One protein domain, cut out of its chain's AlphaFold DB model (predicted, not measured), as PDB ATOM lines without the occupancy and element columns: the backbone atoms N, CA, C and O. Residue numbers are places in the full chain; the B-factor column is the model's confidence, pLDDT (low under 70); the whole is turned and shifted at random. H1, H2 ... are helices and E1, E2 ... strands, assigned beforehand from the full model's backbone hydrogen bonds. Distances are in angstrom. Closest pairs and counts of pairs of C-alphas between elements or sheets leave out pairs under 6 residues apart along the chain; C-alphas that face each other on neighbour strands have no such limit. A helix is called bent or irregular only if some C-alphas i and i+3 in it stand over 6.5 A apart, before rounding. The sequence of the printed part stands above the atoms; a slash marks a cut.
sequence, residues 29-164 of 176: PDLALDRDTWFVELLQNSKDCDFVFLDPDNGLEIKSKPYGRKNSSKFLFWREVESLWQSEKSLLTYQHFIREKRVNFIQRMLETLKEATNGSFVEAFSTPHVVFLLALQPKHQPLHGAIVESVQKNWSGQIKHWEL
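This is residues 29 to 164 of the 176 residues of an uncharacterized protein of Desulfococcus oleovorans (strain DSM 6200 / JCM 39069 / Hxd3) (UniProt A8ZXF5). A twisted sheet of five strands has H3 over one face and H4 over the other, three layers with helices on both faces; H1 and H2 lie side by side towards its E1 edge. The 136 printed residues follow the order H1 E1 H2 E2 H3 E3 E4 H4 E5; the sheet, E1 E2 E4 E3 E5, is mixed, and the class is mixed, helices and strands. The whole is compact, radius of gyration of the C-alphas 15.0 A, spanning 43 by 37 by 25 A.

H1, residues 32 to 45, begins at C-alpha 32 (255.432, 84.754, 271.346) and is 19.7 A long. E1 is 51 to 54, H2 78 to 86, E2 90 to 96 (20.1 A), H3 102 to 116 (20.9 A), E3 121 to 126, E4 130 to 136 (19.6 A) and H4 138 to 155 (25.7 A). H4 is irregular, C-alphas 139 and 142 being 7.3 A apart, with a kink of 43 degrees near residue 145. E5, 160 to 163, ends at C-alpha 163 (279.094, 60.337, 268.300).

E1 and E2 are parallel (N 52 to O 90, 2.9 A); E1, H2, E2 form a strand-helix-strand unit, a helix between parallel neighbours. E2 and E4 (N 93 to O 133, 2.8 A), the hairpin E3 and E4 (N 132 to O 125, 2.7 A) and E3 and E5 (N 126 to O 160, 2.8 A) are antiparallel. E2, H3, E3 and E4, H4, E5 are split units, another strand between their two; the three crossovers are right-handed. H3 is 8.6 A over the sheet, its closest C-alphas to E3 being Lys 114 and Val 122, 6.2 A; H4, on the opposite face, is at 8.5 A, with Phe 121 and Gln 141 closest to E3, 6.6 A. H2 only grazes the sheet with residues 81 to 85 and only just touches H3, 3 pairs of C-alphas within 8 A, H3 with residue 116 alone (Glu 82 and Ala 116, 5.6 A). H1 is not on the sheet; it is close to but not clearly touching H2 (Leu 43 and Leu 84, 7.1 A), at a shallow tilt of 24 degrees, the same way. Every O i to N i+4 pair is within hydrogen-bond range in H1, H2 and H3; in H4, 9 of 14.

The C-alphas farthest apart, of Leu 33 and Gly 157, are 43.9 A apart. The printed part has no cut; the link E1 to H2, residues 55 to 77, is long. No printed residue is under 70; the mean pLDDT of the printed part is 96.9.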
ATOM      1  N   PRO A  29     252.388  78.653 266.338       97.88
ATOM      2  CA  PRO A  29     252.182  80.065 266.047       97.88
ATOM      3  C   PRO A  29     253.511  80.837 266.014       97.88
ATOM      4  O   PRO A  29     254.507  80.455 266.625       97.88
ATOM      5  N   ASP A  30     253.518  81.961 265.294       97.81
ATOM      6  CA  ASP A  30     254.672  82.867 265.247       97.81
ATOM      7  C   ASP A  30     254.745  83.798 266.461       97.81
ATOM      8  O   ASP A  30     255.842  84.158 266.878       97.81
ATOM      9  N   LEU A  31     253.602  84.259 266.983       97.94
ATOM     10  CA  LEU A  31     253.551  85.251 268.058       97.94
ATOM     11  C   LEU A  31     253.962  84.619 269.387       97.94
ATOM     12  O   LEU A  31     253.500  83.539 269.731       97.94
ATOM     13  N   ALA A  32     254.811  85.316 270.147       97.69
ATOM     14  CA  ALA A  32     255.432  84.754 271.346       97.69
ATOM     15  C   ALA A  32     254.405  84.288 272.387       97.69
ATOM     16  O   ALA A  32     254.537  83.186 272.899       97.69
ATOM     17  N   LEU A  33     253.371  85.094 272.652       98.00
ATOM     18  CA  LEU A  33     252.344  84.769 273.646       98.00
ATOM     19  C   LEU A  33     251.534  83.523 273.255       98.00
ATOM     20  O   LEU A  33     251.314  82.629 274.074       98.00
ATOM     21  N   ASP A  34     251.135  83.447 271.986       98.25
ATOM     22  CA  ASP A  34     250.407  82.295 271.454       98.25
ATOM     23  C   ASP A  34     251.300  81.052 271.457       98.25
ATOM     24  O   ASP A  34     250.837  79.953 271.752       98.25
ATOM     25  N   ARG A  35     252.596  81.221 271.166       98.31
ATOM     26  CA  ARG A  35     253.576  80.131 271.141       98.31
ATOM     27  C   ARG A  35     253.895  79.608 272.530       98.31
ATOM     28  O   ARG A  35     253.969  78.399 272.706       98.31
ATOM     29  N   ASP A  36     253.992  80.491 273.515       98.31
ATOM     30  CA  ASP A  36     254.134  80.101 274.915       98.31
ATOM     31  C   ASP A  36     252.904  79.297 275.376       98.31
ATOM     32  O   ASP A  36     253.055  78.248 275.998       98.31
ATOM     33  N   THR A  37     251.692  79.722 274.996       98.38
ATOM     34  CA  THR A  37     250.448  78.987 275.298       98.38
ATOM     35  C   THR A  37     250.430  77.617 274.617       98.38
ATOM     36  O   THR A  37     250.223  76.595 275.272       98.38
ATOM     37  N   TRP A  38     250.721  77.577 273.315       98.44
ATOM     38  CA  TRP A  38     250.832  76.347 272.527       98.44
ATOM     39  C   TRP A  38     251.862  75.373 273.114       98.44
ATOM     40  O   TRP A  38     251.644  74.161 273.105       98.44
ATOM     41  N   PHE A  39     252.974  75.889 273.639       98.06
ATOM     42  CA  PHE A  39     254.042  75.073 274.202       98.06
ATOM     43  C   PHE A  39     253.686  74.514 275.586       98.06
ATOM     44  O   PHE A  39     253.996  73.360 275.880       98.06
ATOM     45  N   VAL A  40     252.972  75.274 276.424       98.06
ATOM     46  CA  VAL A  40     252.416  74.751 277.687       98.06
ATOM     47  C   VAL A  40     251.458  73.590 277.419       98.06
ATOM     48  O   VAL A  40     251.523  72.566 278.098       98.06
ATOM     49  N   GLU A  41     250.605  73.713 276.404       97.88
ATOM     50  CA  GLU A  41     249.704  72.633 275.995       97.88
ATOM     51  C   GLU A  41     250.468  71.398 275.489       97.88
ATOM     52  O   GLU A  41     250.110  70.275 275.847       97.88
ATOM     53  N   LEU A  42     251.554  71.582 274.725       97.19
ATOM     54  CA  LEU A  42     252.443  70.487 274.314       97.19
ATOM     55  C   LEU A  42     253.046  69.762 275.527       97.19
ATOM     56  O   LEU A  42     253.071  68.530 275.562       97.19
ATOM     57  N   LEU A  43     253.533  70.499 276.529       97.44
ATOM     58  CA  LEU A  43     254.093  69.906 277.750       97.44
ATOM     59  C   LEU A  43     253.045  69.094 278.517       97.44
ATOM     60  O   LEU A  43     253.341  68.005 279.004       97.44
ATOM     61  N   GLN A  44     251.811  69.595 278.592       96.81
ATOM     62  CA  GLN A  44     250.705  68.876 279.222       96.81
ATOM     63  C   GLN A  44     250.318  67.616 278.447       96.81
ATOM     64  O   GLN A  44     250.085  66.578 279.065       96.81
ATOM     65  N   ASN A  45     250.256  67.688 277.115       95.81
ATOM     66  CA  ASN A  45     249.924  66.536 276.283       95.81
ATOM     67  C   ASN A  45     251.021  65.466 276.340       95.81
ATOM     68  O   ASN A  45     250.727  64.290 276.487       95.81
ATOM     69  N   SER A  46     252.286  65.872 276.339       96.25
ATOM     70  CA  SER A  46     253.416  64.941 276.393       96.25
ATOM     71  C   SER A  46     253.750  64.436 277.801       96.25
ATOM     72  O   SER A  46     254.770  63.767 277.964       96.25
ATOM     73  N   LYS A  47     252.950  64.740 278.835       96.12
ATOM     74  CA  LYS A  47     253.286  64.458 280.246       96.12
ATOM     75  C   LYS A  47     253.649  62.988 280.505       96.12
ATOM     76  O   LYS A  47     254.641  62.745 281.183       96.12
ATOM     77  N   ASP A  48     252.921  62.053 279.893       95.81
ATOM     78  CA  ASP A  48     253.082  60.605 280.080       95.81
ATOM     79  C   ASP A  48     254.036  59.985 279.034       95.81
ATOM     80  O   ASP A  48     254.268  58.778 279.024       95.81
ATOM     81  N   CYS A  49     254.621  60.812 278.158       97.00
ATOM     82  CA  CYS A  49     255.595  60.392 277.157       97.00
ATOM     83  C   CYS A  49     257.028  60.481 277.702       97.00
ATOM     84  O   CYS A  49     257.475  61.543 278.155       97.00
ATOM     85  N   ASP A  50     257.783  59.392 277.547       96.62
ATOM     86  CA  ASP A  50     259.216  59.303 277.866       96.62
ATOM     87  C   ASP A  50     260.125  59.919 276.786       96.62
ATOM     88  O   ASP A  50     261.279  60.285 277.045       96.62
ATOM     89  N   PHE A  51     259.620  60.012 275.557       97.12
ATOM     90  CA  PHE A  51     260.377  60.385 274.369       97.12
ATOM     91  C   PHE A  51     259.553  61.300 273.463       97.12
ATOM     92  O   PHE A  51     258.368  61.055 273.247       97.12
ATOM     93  N   VAL A  52     260.187  62.339 272.918       97.88
ATOM     94  CA  VAL A  52     259.555  63.308 272.015       97.88
ATOM     95  C   VAL A  52     260.382  63.437 270.744       97.88
ATOM     96  O   VAL A  52     261.584  63.705 270.791       97.88
ATOM     97  N   PHE A  53     259.716  63.275 269.603       97.75
ATOM     98  CA  PHE A  53     260.272  63.585 268.291       97.75
ATOM     99  C   PHE A  53     259.819  64.982 267.849       97.75
ATOM    100  O   PHE A  53     258.629  65.293 267.882       97.75
ATOM    101  N   LEU A  54     260.772  65.823 267.449       97.56
ATOM    102  CA  LEU A  54     260.566  67.215 267.056       97.56
ATOM    103  C   LEU A  54     260.967  67.385 265.588       97.56
ATOM    104  O   LEU A  54     262.133  67.192 265.238       97.56
ATOM    105  N   ASP A  55     260.011  67.782 264.747       95.88
ATOM    106  CA  ASP A  55     260.186  67.916 263.293       95.88
ATOM    107  C   ASP A  55     259.954  69.360 262.806       95.88
ATOM    108  O   ASP A  55     258.907  69.668 262.233       95.88
ATOM    109  N   PRO A  56     260.871  70.303 263.097       96.44
ATOM    110  CA  PRO A  56     260.748  71.675 262.613       96.44
ATOM    111  C   PRO A  56     261.072  71.786 261.115       96.44
ATOM    112  O   PRO A  56     262.091  71.266 260.658       96.44
ATOM    113  N   ASP A  57     260.298  72.596 260.383       95.06
ATOM    114  CA  ASP A  57     260.474  72.855 258.942       95.06
ATOM    115  C   ASP A  57     261.921  73.170 258.527       95.06
ATOM    116  O   ASP A  57     262.378  72.727 257.478       95.06
ATOM    117  N   ASN A  58     262.636  73.993 259.304       95.88
ATOM    118  CA  ASN A  58     263.986  74.457 258.967       95.88
ATOM    119  C   ASN A  58     265.075  73.959 259.934       95.88
ATOM    120  O   ASN A  58     266.260  74.200 259.680       95.88
ATOM    121  N   GLY A  59     264.707  73.290 261.028       97.06
ATOM    122  CA  GLY A  59     265.631  72.907 262.098       97.06
ATOM    123  C   GLY A  59     265.583  73.807 263.339       97.06
ATOM    124  O   GLY A  59     264.576  74.438 263.655       97.06
ATOM    125  N   LEU A  60     266.699  73.841 264.058       98.00
ATOM    126  CA  LEU A  60     266.900  74.550 265.315       98.00
ATOM    127  C   LEU A  60     267.156  76.052 265.133       98.00
ATOM    128  O   LEU A  60     267.482  76.535 264.047       98.00
ATOM    129  N   GLU A  61     267.001  76.768 266.242       97.69
ATOM    130  CA  GLU A  61     267.103  78.216 266.399       97.69
ATOM    131  C   GLU A  61     268.259  78.869 265.628       97.69
ATOM    132  O   GLU A  61     269.416  78.445 265.699       97.69
ATOM    133  N   ILE A  62     267.954  79.982 264.951       95.75
ATOM    134  CA  ILE A  62     268.948  80.821 264.277       95.75
ATOM    135  C   ILE A  62     268.806  82.290 264.678       95.75
ATOM    136  O   ILE A  62     267.709  82.821 264.828       95.75
ATOM    137  N   LYS A  63     269.939  82.999 264.732       94.81
ATOM    138  CA  LYS A  63     270.001  84.413 265.151       94.81
ATOM    139  C   LYS A  63     269.115  85.352 264.323       94.81
ATOM    140  O   LYS A  63     268.604  86.337 264.840       94.81
ATOM    141  N   SER A  64     268.940  85.073 263.031       95.50
ATOM    142  CA  SER A  64     268.173  85.931 262.114       95.50
ATOM    143  C   SER A  64     266.655  85.732 262.195       95.50
ATOM    144  O   SER A  64     265.910  86.455 261.525       95.50
ATOM    145  N   LYS A  65     266.181  84.773 263.000       96.75
ATOM    146  CA  LYS A  65     264.757  84.498 263.233       96.75
ATOM    147  C   LYS A  65     264.471  84.427 264.734       96.75
ATOM    148  O   LYS A  65     264.341  83.336 265.272       96.75
ATOM    149  N   PRO A  66     264.361  85.587 265.406       97.25
ATOM    150  CA  PRO A  66     264.061  85.630 266.832       97.25
ATOM    151  C   PRO A  66     262.678  85.055 267.153       97.25
ATOM    152  O   PRO A  66     261.760  85.128 266.331       97.25
ATOM    153  N   TYR A  67     262.526  84.556 268.380       97.50
ATOM    154  CA  TYR A  67     261.258  84.059 268.910       97.50
ATOM    155  C   TYR A  67     260.179  85.147 268.857       97.50
ATOM    156  O   TYR A  67     260.458  86.324 269.108       97.50
ATOM    157  N   GLY A  68     258.946  84.779 268.515       97.25
ATOM    158  CA  GLY A  68     257.842  85.739 268.451       97.25
ATOM    159  C   GLY A  68     257.757  86.550 267.155       97.25
ATOM    160  O   GLY A  68     256.976  87.502 267.076       97.25
ATOM    161  N   ARG A  69     258.604  86.266 266.157       97.62
ATOM    162  CA  ARG A  69     258.663  87.010 264.887       97.62
ATOM    163  C   ARG A  69     258.108  86.190 263.729       97.62
ATOM    164  O   ARG A  69     258.028  84.970 263.790       97.62
ATOM    165  N   LYS A  70     257.765  86.879 262.637       97.38
ATOM    166  CA  LYS A  70     257.225  86.259 261.420       97.38
ATOM    167  C   LYS A  70     258.146  85.148 260.890       97.38
ATOM    168  O   LYS A  70     259.327  85.399 260.610       97.38
ATOM    169  N   ASN A  71     257.565  83.979 260.634       97.06
ATOM    170  CA  ASN A  71     258.207  82.722 260.247       97.06
ATOM    171  C   ASN A  71     259.166  82.133 261.300       97.06
ATOM    172  O   ASN A  71     260.072  81.382 260.931       97.06
ATOM    173  N   SER A  72     259.018  82.488 262.578       97.69
ATOM    174  CA  SER A  72     259.751  81.830 263.668       97.69
ATOM    175  C   SER A  72     259.188  80.440 263.961       97.69
ATOM    176  O   SER A  72     259.938  79.573 264.399       97.69
ATOM    177  N   SER A  73     257.920  80.174 263.641       97.88
ATOM    178  CA  SER A  73     257.284  78.853 263.763       97.88
ATOM    179  C   SER A  73     257.985  77.740 262.977       97.88
ATOM    180  O   SER A  73     257.843  76.571 263.307       97.88
ATOM    181  N   LYS A  74     258.800  78.096 261.977       97.25
ATOM    182  CA  LYS A  74     259.602  77.152 261.181       97.25
ATOM    183  C   LYS A  74     260.826  76.595 261.908       97.25
ATOM    184  O   LYS A  74     261.517  75.741 261.356       97.25
ATOM    185  N   PHE A  75     261.149  77.138 263.078       98.38
ATOM    186  CA  PHE A  75     262.331  76.778 263.851       98.38
ATOM    187  C   PHE A  75     261.933  76.304 265.243       98.38
ATOM    188  O   PHE A  75     261.033  76.876 265.860       98.38
ATOM    189  N   LEU A  76     262.646  75.300 265.744       98.44
ATOM    190  CA  LEU A  76     262.591  74.861 267.136       98.44
ATOM    191  C   LEU A  76     263.578  75.685 267.969       98.44
ATOM    192  O   LEU A  76     264.756  75.770 267.616       98.44
ATOM    193  N   PHE A  77     263.121  76.285 269.065       98.62
ATOM    194  CA  PHE A  77     263.959  77.157 269.888       98.62
ATOM    195  C   PHE A  77     264.639  76.393 271.020       98.62
ATOM    196  O   PHE A  77     264.069  75.459 271.583       98.62
ATOM    197  N   TRP A  78     265.844  76.816 271.406       98.50
ATOM    198  CA  TRP A  78     266.597  76.143 272.469       98.50
ATOM    199  C   TRP A  78     265.858  76.178 273.805       98.50
ATOM    200  O   TRP A  78     265.836  75.174 274.505       98.50
ATOM    201  N   ARG A  79     265.119  77.257 274.094       98.06
ATOM    202  CA  ARG A  79     264.241  77.335 275.278       98.06
ATOM    203  C   ARG A  79     263.178  76.228 275.330       98.06
ATOM    204  O   ARG A  79     262.792  75.792 276.412       98.06
ATOM    205  N   GLU A  80     262.692  75.786 274.169       98.56
ATOM    206  CA  GLU A  80     261.710  74.703 274.049       98.56
ATOM    207  C   GLU A  80     262.397  73.341 274.241       98.56
ATOM    208  O   GLU A  80     261.884  72.494 274.970       98.56
ATOM    209  N   VAL A  81     263.594  73.157 273.668       98.69
ATOM    210  CA  VAL A  81     264.444  71.968 273.887       98.69
ATOM    211  C   VAL A  81     264.773  71.798 275.371       98.69
ATOM    212  O   VAL A  81     264.566  70.721 275.928       98.69
ATOM    213  N   GLU A  82     265.240  72.861 276.022       98.62
ATOM    214  CA  GLU A  82     265.599  72.878 277.443       98.62
ATOM    215  C   GLU A  82     264.393  72.556 278.331       98.62
ATOM    216  O   GLU A  82     264.499  71.740 279.243       98.62
ATOM    217  N   SER A  83     263.228  73.141 278.042       98.31
ATOM    218  CA  SER A  83     262.006  72.889 278.814       98.31
ATOM    219  C   SER A  83     261.518  71.442 278.669       98.31
ATOM    220  O   SER A  83     261.170  70.805 279.663       98.31
ATOM    221  N   LEU A  84     261.534  70.881 277.452       98.44
ATOM    222  CA  LEU A  84     261.195  69.469 277.233       98.44
ATOM    223  C   LEU A  84     262.187  68.540 277.942       98.44
ATOM    224  O   LEU A  84     261.777  67.568 278.580       98.44
ATOM    225  N   TRP A  85     263.479  68.859 277.893       98.56
ATOM    226  CA  TRP A  85     264.509  68.122 278.621       98.56
ATOM    227  C   TRP A  85     264.288  68.149 280.138       98.56
ATOM    228  O   TRP A  85     264.351  67.108 280.791       98.56
ATOM    229  N   GLN A  86     263.980  69.317 280.703       98.12
ATOM    230  CA  GLN A  86     263.682  69.476 282.131       98.12
ATOM    231  C   GLN A  86     262.414  68.725 282.561       98.12
ATOM    232  O   GLN A  86     262.299  68.350 283.722       98.12
ATOM    233  N   SER A  87     261.502  68.436 281.629       97.50
ATOM    234  CA  SER A  87     260.334  67.569 281.851       97.50
ATOM    235  C   SER A  87     260.634  66.060 281.740       97.50
ATOM    236  O   SER A  87     259.731  65.258 281.500       97.50
ATOM    237  N   GLU A  88     261.907  65.677 281.892       97.56
ATOM    238  CA  GLU A  88     262.415  64.295 281.926       97.56
ATOM    239  C   GLU A  88     262.205  63.485 280.635       97.56
ATOM    240  O   GLU A  88     262.186  62.248 280.645       97.56
ATOM    241  N   LYS A  89     262.101  64.181 279.497       97.94
ATOM    242  CA  LYS A  89     261.914  63.572 278.173       97.94
ATOM    243  C   LYS A  89     263.241  63.388 277.463       97.94
ATOM    244  O   LYS A  89     264.124  64.241 277.549       97.94
ATOM    245  N   SER A  90     263.388  62.272 276.757       98.62
ATOM    246  CA  SER A  90     264.431  62.124 275.736       98.62
ATOM    247  C   SER A  90     263.961  62.714 274.418       98.62
ATOM    248  O   SER A  90     262.772  62.663 274.110       98.62
ATOM    249  N   LEU A  91     264.880  63.297 273.659       98.69
ATOM    250  CA  LEU A  91     264.547  64.137 272.514       98.69
ATOM    251  C   LEU A  91     265.212  63.598 271.257       98.69
ATOM    252  O   LEU A  91     266.404  63.305 271.271       98.69
ATOM    253  N   LEU A  92     264.460  63.532 270.165       98.62
ATOM    254  CA  LEU A  92     264.999  63.357 268.824       98.62
ATOM    255  C   LEU A  92     264.548  64.529 267.965       98.62
ATOM    256  O   LEU A  92     263.355  64.759 267.810       98.62
ATOM    257  N   THR A  93     265.496  65.250 267.389       98.62
ATOM    258  CA  THR A  93     265.217  66.478 266.645       98.62
ATOM    259  C   THR A  93     265.665  66.335 265.204       98.62
ATOM    260  O   THR A  93     266.828  66.023 264.940       98.62
ATOM    261  N   TYR A  94     264.764  66.601 264.266       98.44
ATOM    262  CA  TYR A  94     265.089  66.743 262.853       98.44
ATOM    263  C   TYR A  94     265.824  68.060 262.581       98.44
ATOM    264  O   TYR A  94     265.450  69.125 263.077       98.44
ATOM    265  N   GLN A  95     266.861  68.004 261.746       98.31
ATOM    266  CA  GLN A  95     267.648  69.168 261.366       98.31
ATOM    267  C   GLN A  95     268.094  69.091 259.903       98.31
ATOM    268  O   GLN A  95     268.841  68.198 259.489       98.31
ATOM    269  N   HIS A  96     267.731  70.107 259.120       97.50
ATOM    270  CA  HIS A  96     268.299  70.304 257.790       97.50
ATOM    271  C   HIS A  96     269.770  70.709 257.858       97.50
ATOM    272  O   HIS A  96     270.175  71.546 258.669       97.50
ATOM    273  N   PHE A  97     270.577  70.184 256.940       97.06
ATOM    274  CA  PHE A  97     271.930  70.694 256.787       97.06
ATOM    275  C   PHE A  97     271.961  72.091 256.168       97.06
ATOM    276  O   PHE A  97     271.274  72.377 255.187       97.06
ATOM    277  N   ILE A  98     272.886  72.914 256.656       94.38
ATOM    278  CA  ILE A  98     273.222  74.206 256.050       94.38
ATOM    279  C   ILE A  98     274.446  74.088 255.126       94.38
ATOM    280  O   ILE A  98     275.005  73.003 254.912       94.38
ATOM    281  N   ARG A  99     274.873  75.221 254.552       93.69
ATOM    282  CA  ARG A  99     276.111  75.333 253.763       93.69
ATOM    283  C   ARG A  99     277.340  75.336 254.680       93.69
ATOM    284  O   ARG A  99     278.008  76.346 254.848       93.69
ATOM    285  N   GLU A 100     277.607  74.180 255.272       94.06
ATOM    286  CA  GLU A 100     278.742  73.893 256.146       94.06
ATOM    287  C   GLU A 100     279.211  72.447 255.898       94.06
ATOM    288  O   GLU A 100     278.425  71.589 255.467       94.06
ATOM    289  N   LYS A 101     280.495  72.155 256.161       96.12
ATOM    290  CA  LYS A 101     281.005  70.775 256.150       96.12
ATOM    291  C   LYS A 101     280.203  69.934 257.144       96.12
ATOM    292  O   LYS A 101     280.070  70.307 258.304       96.12
ATOM    293  N   ARG A 102     279.701  68.781 256.689       96.06
ATOM    294  CA  ARG A 102     278.765  67.936 257.450       96.06
ATOM    295  C   ARG A 102     279.289  67.557 258.830       96.06
ATOM    296  O   ARG A 102     278.573  67.738 259.799       96.06
ATOM    297  N   VAL A 103     280.541  67.108 258.912       96.12
ATOM    298  CA  VAL A 103     281.163  66.713 260.185       96.12
ATOM    299  C   VAL A 103     281.189  67.882 261.173       96.12
ATOM    300  O   VAL A 103     280.703  67.730 262.285       96.12
ATOM    301  N   ASN A 104     281.667  69.057 260.751       96.94
ATOM    302  CA  ASN A 104     281.727  70.249 261.606       96.94
ATOM    303  C   ASN A 104     280.334  70.665 262.089       96.94
ATOM    304  O   ASN A 104     280.148  70.918 263.276       96.94
ATOM    305  N   PHE A 105     279.353  70.661 261.180       97.50
ATOM    306  CA  PHE A 105     277.977  70.997 261.516       97.50
ATOM    307  C   PHE A 105     277.412  70.031 262.560       97.50
ATOM    308  O   PHE A 105     276.873  70.473 263.565       97.50
ATOM    309  N   ILE A 106     277.563  68.719 262.349       98.19
ATOM    310  CA  ILE A 106     277.052  67.695 263.270       98.19
ATOM    311  C   ILE A 106     277.715  67.825 264.641       98.19
ATOM    312  O   ILE A 106     277.003  67.861 265.637       98.19
ATOM    313  N   GLN A 107     279.044  67.940 264.700       98.06
ATOM    314  CA  GLN A 107     279.764  68.054 265.973       98.06
ATOM    315  C   GLN A 107     279.337  69.305 266.744       98.06
ATOM    316  O   GLN A 107     278.939  69.191 267.898       98.06
ATOM    317  N   ARG A 108     279.272  70.465 266.081       97.31
ATOM    318  CA  ARG A 108     278.779  71.700 266.703       97.31
ATOM    319  C   ARG A 108     277.338  71.562 267.204       97.31
ATOM    320  O   ARG A 108     277.020  72.038 268.285       97.31
ATOM    321  N   MET A 109     276.455  70.921 266.435       98.19
ATOM    322  CA  MET A 109     275.067  70.701 266.861       98.19
ATOM    323  C   MET A 109     274.968  69.745 268.053       98.19
ATOM    324  O   MET A 109     274.135  69.966 268.927       98.19
ATOM    325  N   LEU A 110     275.811  68.711 268.111       98.44
ATOM    326  CA  LEU A 110     275.892  67.808 269.256       98.44
ATOM    327  C   LEU A 110     276.433  68.513 270.502       98.44
ATOM    328  O   LEU A 110     275.899  68.292 271.582       98.44
ATOM    329  N   GLU A 111     277.435  69.383 270.361       97.94
ATOM    330  CA  GLU A 111     277.942  70.223 271.455       97.94
ATOM    331  C   GLU A 111     276.838  71.129 272.004       97.94
ATOM    332  O   GLU A 111     276.535  71.074 273.194       97.94
ATOM    333  N   THR A 112     276.156  71.885 271.138       97.75
ATOM    334  CA  THR A 112     275.059  72.766 271.569       97.75
ATOM    335  C   THR A 112     273.900  71.978 272.185       97.75
ATOM    336  O   THR A 112     273.353  72.381 273.209       97.75
ATOM    337  N   LEU A 113     273.538  70.821 271.616       98.50
ATOM    338  CA  LEU A 113     272.506  69.966 272.203       98.50
ATOM    339  C   LEU A 113     272.930  69.456 273.583       98.50
ATOM    340  O   LEU A 113     272.117  69.443 274.503       98.50
ATOM    341  N   LYS A 114     274.194  69.058 273.743       98.00
ATOM    342  CA  LYS A 114     274.748  68.586 275.014       98.00
ATOM    343  C   LYS A 114     274.724  69.670 276.093       98.00
ATOM    344  O   LYS A 114     274.451  69.350 277.248       98.00
ATOM    345  N   GLU A 115     274.983  70.919 275.720       97.69
ATOM    346  CA  GLU A 115     274.880  72.089 276.603       97.69
ATOM    347  C   GLU A 115     273.428  72.353 277.026       97.69
ATOM    348  O   GLU A 115     273.154  72.483 278.219       97.69
ATOM    349  N   ALA A 116     272.489  72.341 276.073       98.19
ATOM    350  CA  ALA A 116     271.059  72.541 276.332       98.19
ATOM    351  C   ALA A 116     270.414  71.389 277.130       98.19
ATOM    352  O   ALA A 116     269.385  71.560 277.781       98.19
ATOM    353  N   THR A 117     271.014  70.196 277.095       98.31
ATOM    354  CA  THR A 117     270.496  68.982 277.743       98.31
ATOM    355  C   THR A 117     271.481  68.450 278.781       98.31
ATOM    356  O   THR A 117     272.033  67.357 278.660       98.31
ATOM    357  N   ASN A 118     271.754  69.232 279.826       96.25
ATOM    358  CA  ASN A 118     272.757  68.850 280.821       96.25
ATOM    359  C   ASN A 118     272.504  67.436 281.392       96.25
ATOM    360  O   ASN A 118     271.383  67.084 281.754       96.25
ATOM    361  N   GLY A 119     273.563  66.625 281.467       95.56
ATOM    362  CA  GLY A 119     273.486  65.217 281.883       95.56
ATOM    363  C   GLY A 119     273.095  64.214 280.785       95.56
ATOM    364  O   GLY A 119     273.174  63.011 281.023       95.56
ATOM    365  N   SER A 120     272.755  64.663 279.574       97.38
ATOM    366  CA  SER A 120     272.332  63.774 278.482       97.38
ATOM    367  C   SER A 120     273.426  62.852 277.942       97.38
ATOM    368  O   SER A 120     274.624  63.101 278.078       97.38
ATOM    369  N   PHE A 121     273.034  61.789 277.255       97.56
ATOM    370  CA  PHE A 121     273.889  61.177 276.241       97.56
ATOM    371  C   PHE A 121     273.443  61.713 274.880       97.56
ATOM    372  O   PHE A 121     272.249  61.655 274.592       97.56
ATOM    373  N   VAL A 122     274.365  62.260 274.079       98.25
ATOM    374  CA  VAL A 122     274.033  62.819 272.761       98.25
ATOM    375  C   VAL A 122     274.716  62.069 271.636       98.25
ATOM    376  O   VAL A 122     275.897  61.730 271.720       98.25
ATOM    377  N   GLU A 123     273.973  61.880 270.559       97.81
ATOM    378  CA  GLU A 123     274.447  61.283 269.319       97.81
ATOM    379  C   GLU A 123     273.608  61.775 268.144       97.81
ATOM    380  O   GLU A 123     272.602  62.470 268.316       97.81
ATOM    381  N   ALA A 124     274.029  61.449 266.928       98.25
ATOM    382  CA  ALA A 124     273.296  61.825 265.740       98.25
ATOM    383  C   ALA A 124     273.232  60.708 264.708       98.25
ATOM    384  O   ALA A 124     274.137  59.884 264.572       98.25
ATOM    385  N   PHE A 125     272.180  60.756 263.900       98.12
ATOM    386  CA  PHE A 125     272.008  59.913 262.730       98.12
ATOM    387  C   PHE A 125     271.792  60.801 261.510       98.12
ATOM    388  O   PHE A 125     270.938  61.678 261.535       98.12
ATOM    389  N   SER A 126     272.542  60.619 260.427       97.62
ATOM    390  CA  SER A 126     272.411  61.479 259.246       97.62
ATOM    391  C   SER A 126     272.180  60.709 257.963       97.62
ATOM    392  O   SER A 126     272.800  59.672 257.728       97.62
ATOM    393  N   THR A 127     271.429  61.324 257.064       96.12
ATOM    394  CA  THR A 127     271.384  60.975 255.639       96.12
ATOM    395  C   THR A 127     272.212  62.008 254.850       96.12
ATOM    396  O   THR A 127     272.866  62.861 255.454       96.12
ATOM    397  N   PRO A 128     272.224  62.003 253.504       94.75
ATOM    398  CA  PRO A 128     272.868  63.076 252.737       94.75
ATOM    399  C   PRO A 128     272.270  64.480 252.958       94.75
ATOM    400  O   PRO A 128     272.959  65.488 252.757       94.75
ATOM    401  N   HIS A 129     270.995  64.562 253.361       94.12
ATOM    402  CA  HIS A 129     270.222  65.811 253.363       94.12
ATOM    403  C   HIS A 129     269.904  66.352 254.757       94.12
ATOM    404  O   HIS A 129     269.729  67.564 254.909       94.12
ATOM    405  N   VAL A 130     269.843  65.478 255.760       97.12
ATOM    406  CA  VAL A 130     269.386  65.825 257.108       97.12
ATOM    407  C   VAL A 130     270.215  65.118 258.169       97.12
ATOM    408  O   VAL A 130     270.856  64.097 257.895       97.12
ATOM    409  N   VAL A 131     270.156  65.644 259.384       98.38
ATOM    410  CA  VAL A 131     270.642  64.995 260.596       98.38
ATOM    411  C   VAL A 131     269.518  64.947 261.628       98.38
ATOM    412  O   VAL A 131     268.776  65.906 261.792       98.38
ATOM    413  N   PHE A 132     269.398  63.814 262.301       98.56
ATOM    414  CA  PHE A 132     268.575  63.614 263.478       98.56
ATOM    415  C   PHE A 132     269.491  63.673 264.695       98.56
ATOM    416  O   PHE A 132     270.461  62.918 264.765       98.56
ATOM    417  N   LEU A 133     269.215  64.589 265.614       98.69
ATOM    418  CA  LEU A 133     269.997  64.803 266.827       98.69
ATOM    419  C   LEU A 133     269.258  64.160 267.998       98.69
ATOM    420  O   LEU A 133     268.103  64.503 268.242       98.69
ATOM    421  N   LEU A 134     269.902  63.233 268.696       98.75
ATOM    422  CA  LEU A 134     269.326  62.494 269.814       98.75
ATOM    423  C   LEU A 134     269.957  62.959 271.127       98.75
ATOM    424  O   LEU A 134     271.179  63.021 271.239       98.75
ATOM    425  N   ALA A 135     269.120  63.241 272.124       98.69
ATOM    426  CA  ALA A 135     269.505  63.417 273.520       98.69
ATOM    427  C   ALA A 135     268.739  62.416 274.394       98.69
ATOM    428  O   ALA A 135     267.516  62.501 274.534       98.69
ATOM    429  N   LEU A 136     269.459  61.474 275.003       98.62
ATOM    430  CA  LEU A 136     268.900  60.494 275.931       98.62
ATOM    431  C   LEU A 136     269.046  60.957 277.375       98.62
ATOM    432  O   LEU A 136     270.149  61.264 277.843       98.62
ATOM    433  N   GLN A 137     267.926  60.916 278.091       98.44
ATOM    434  CA  GLN A 137     267.874  61.012 279.548       98.44
ATOM    435  C   GLN A 137     268.730  59.915 280.178       98.44
ATOM    436  O   GLN A 137     268.762  58.807 279.637       98.44
ATOM    437  N   PRO A 138     269.374  60.162 281.336       98.00
ATOM    438  CA  PRO A 138     270.162  59.149 282.037       98.00
ATOM    439  C   PRO A 138     269.436  57.806 282.189       98.00
ATOM    440  O   PRO A 138     270.016  56.762 281.899       98.00
ATOM    441  N   LYS A 139     268.135  57.831 282.522       97.38
ATOM    442  CA  LYS A 139     267.290  56.628 282.643       97.38
ATOM    443  C   LYS A 139     267.138  55.820 281.342       97.38
ATOM    444  O   LYS A 139     266.881  54.625 281.406       97.38
ATOM    445  N   HIS A 140     267.318  56.442 280.176       97.81
ATOM    446  CA  HIS A 140     267.191  55.798 278.863       97.81
ATOM    447  C   HIS A 140     268.538  55.455 278.215       97.81
ATOM    448  O   HIS A 140     268.557  54.753 277.207       97.81
ATOM    449  N   GLN A 141     269.671  55.890 278.780       96.06
ATOM    450  CA  GLN A 141     271.001  55.567 278.244       96.06
ATOM    451  C   GLN A 141     271.264  54.060 278.078       96.06
ATOM    452  O   GLN A 141     271.875  53.696 277.075       96.06
ATOM    453  N   PRO A 142     270.773  53.154 278.955       97.25
ATOM    454  CA  PRO A 142     270.927  51.714 278.736       97.25
ATOM    455  C   PRO A 142     270.317  51.198 277.419       97.25
ATOM    456  O   PRO A 142     270.719  50.141 276.942       97.25
ATOM    457  N   LEU A 143     269.379  51.935 276.808       96.12
ATOM    458  CA  LEU A 143     268.753  51.574 275.529       96.12
ATOM    459  C   LEU A 143     269.615  51.925 274.307       96.12
ATOM    460  O   LEU A 143     269.333  51.431 273.217       96.12
ATOM    461  N   HIS A 144     270.658  52.746 274.470       95.38
ATOM    462  CA  HIS A 144     271.497  53.266 273.384       95.38
ATOM    463  C   HIS A 144     271.965  52.175 272.407       95.38
ATOM    464  O   HIS A 144     271.749  52.291 271.203       95.38
ATOM    465  N   GLY A 145     272.535  51.077 272.919       95.62
ATOM    466  CA  GLY A 145     273.040  49.996 272.065       95.62
ATOM    467  C   GLY A 145     271.954  49.391 271.170       95.62
ATOM    468  O   GLY A 145     272.167  49.214 269.974       95.62
ATOM    469  N   ALA A 146     270.761  49.156 271.726       96.69
ATOM    470  CA  ALA A 146     269.629  48.610 270.981       96.69
ATOM    471  C   ALA A 146     269.073  49.608 269.949       96.69
ATOM    472  O   ALA A 146     268.642  49.202 268.868       96.69
ATOM    473  N   ILE A 147     269.099  50.910 270.259       95.06
ATOM    474  CA  ILE A 147     268.704  51.976 269.326       95.06
ATOM    475  C   ILE A 147     269.640  51.978 268.117       95.06
ATOM    476  O   ILE A 147     269.168  51.863 266.985       95.06
ATOM    477  N   VAL A 148     270.953  52.057 268.349       94.56
ATOM    478  CA  VAL A 148     271.958  52.092 267.276       94.56
ATOM    479  C   VAL A 148     271.881  50.830 266.421       94.56
ATOM    480  O   VAL A 148     271.815  50.935 265.196       94.56
ATOM    481  N   GLU A 149     271.811  49.649 267.041       95.00
ATOM    482  CA  GLU A 149     271.691  48.376 266.322       95.00
ATOM    483  C   GLU A 149     270.424  48.334 265.456       95.00
ATOM    484  O   GLU A 149     270.485  47.989 264.273       95.00
ATOM    485  N   SER A 150     269.275  48.735 266.008       95.12
ATOM    486  CA  SER A 150     268.007  48.765 265.275       95.12
ATOM    487  C   SER A 150     268.053  49.732 264.089       95.12
ATOM    488  O   SER A 150     267.635  49.377 262.981       95.12
ATOM    489  N   VAL A 151     268.596  50.937 264.278       94.00
ATOM    490  CA  VAL A 151     268.731  51.928 263.202       94.00
ATOM    491  C   VAL A 151     269.660  51.402 262.110       94.00
ATOM    492  O   VAL A 151     269.284  51.402 260.939       94.00
ATOM    493  N   GLN A 152     270.834  50.888 262.474       91.50
ATOM    494  CA  GLN A 152     271.795  50.342 261.516       91.50
ATOM    495  C   GLN A 152     271.229  49.142 260.753       91.50
ATOM    496  O   GLN A 152     271.399  49.060 259.539       91.50
ATOM    497  N   LYS A 153     270.512  48.240 261.428       93.69
ATOM    498  CA  LYS A 153     269.889  47.070 260.798       93.69
ATOM    499  C   LYS A 153     268.822  47.462 259.777       93.69
ATOM    500  O   LYS A 153     268.793  46.900 258.686       93.69
ATOM    501  N   ASN A 154     267.955  48.414 260.119       93.38
ATOM    502  CA  ASN A 154     266.814  48.786 259.277       93.38
ATOM    503  C   ASN A 154     267.167  49.801 258.176       93.38
ATOM    504  O   ASN A 154     266.469  49.874 257.166       93.38
ATOM    505  N   TRP A 155     268.250  50.563 258.346       92.19
ATOM    506  CA  TRP A 155     268.645  51.659 257.450       92.19
ATOM    507  C   TRP A 155     270.090  51.541 256.949       92.19
ATOM    508  O   TRP A 155     270.707  52.539 256.560       92.19
ATOM    509  N   SER A 156     270.644  50.324 256.952       87.38
ATOM    510  CA  SER A 156     272.014  50.058 256.505       87.38
ATOM    511  C   SER A 156     272.282  50.660 255.121       87.38
ATOM    512  O   SER A 156     271.478  50.530 254.196       87.38
ATOM    513  N   GLY A 157     273.402  51.374 254.994       89.44
ATOM    514  CA  GLY A 157     273.804  52.068 253.766       89.44
ATOM    515  C   GLY A 157     273.061  53.380 253.474       89.44
ATOM    516  O   GLY A 157     273.490  54.125 252.595       89.44
ATOM    517  N   GLN A 158     271.996  53.703 254.213       92.62
ATOM    518  CA  GLN A 158     271.187  54.914 254.012       92.62
ATOM    519  C   GLN A 158     271.374  55.949 255.125       92.62
ATOM    520  O   GLN A 158     271.211  57.149 254.889       92.62
ATOM    521  N   ILE A 159     271.748  55.494 256.323       94.62
ATOM    522  CA  ILE A 159     271.961  56.344 257.491       94.62
ATOM    523  C   ILE A 159     273.356  56.127 258.085       94.62
ATOM    524  O   ILE A 159     273.886  55.017 258.092       94.62
ATOM    525  N   LYS A 160     273.966  57.210 258.564       95.44
ATOM    526  CA  LYS A 160     275.259  57.208 259.261       95.44
ATOM    527  C   LYS A 160     275.049  57.580 260.717       95.44
ATOM    528  O   LYS A 160     274.306  58.518 260.979       95.44
ATOM    529  N   HIS A 161     275.718  56.881 261.622       96.50
ATOM    530  CA  HIS A 161     275.741  57.186 263.052       96.50
ATOM    531  C   HIS A 161     276.958  58.052 263.393       96.50
ATOM    532  O   HIS A 161     278.015  57.914 262.773       96.50
ATOM    533  N   TRP A 162     276.781  58.972 264.337       96.25
ATOM    534  CA  TRP A 162     277.782  59.941 264.762       96.25
ATOM    535  C   TRP A 162     277.740  60.107 266.272       96.25
ATOM    536  O   TRP A 162     276.693  60.403 266.844       96.25
ATOM    537  N   GLU A 163     278.908  60.027 266.889       94.75
ATOM    538  CA  GLU A 163     279.094  60.337 268.300       94.75
ATOM    539  C   GLU A 163     279.703  61.732 268.457       94.75
ATOM    540  O   GLU A 163     280.395  62.241 267.565       94.75
ATOM    541  N   LEU A 164     279.450  62.359 269.607       90.31
ATOM    542  CA  LEU A 164     280.128  63.594 269.977       90.31
ATOM    543  C   LEU A 164     281.601  63.296 270.281       90.31
ATOM    544  O   LEU A 164     281.926  62.607 271.251       90.31
TER     545      LEU A 164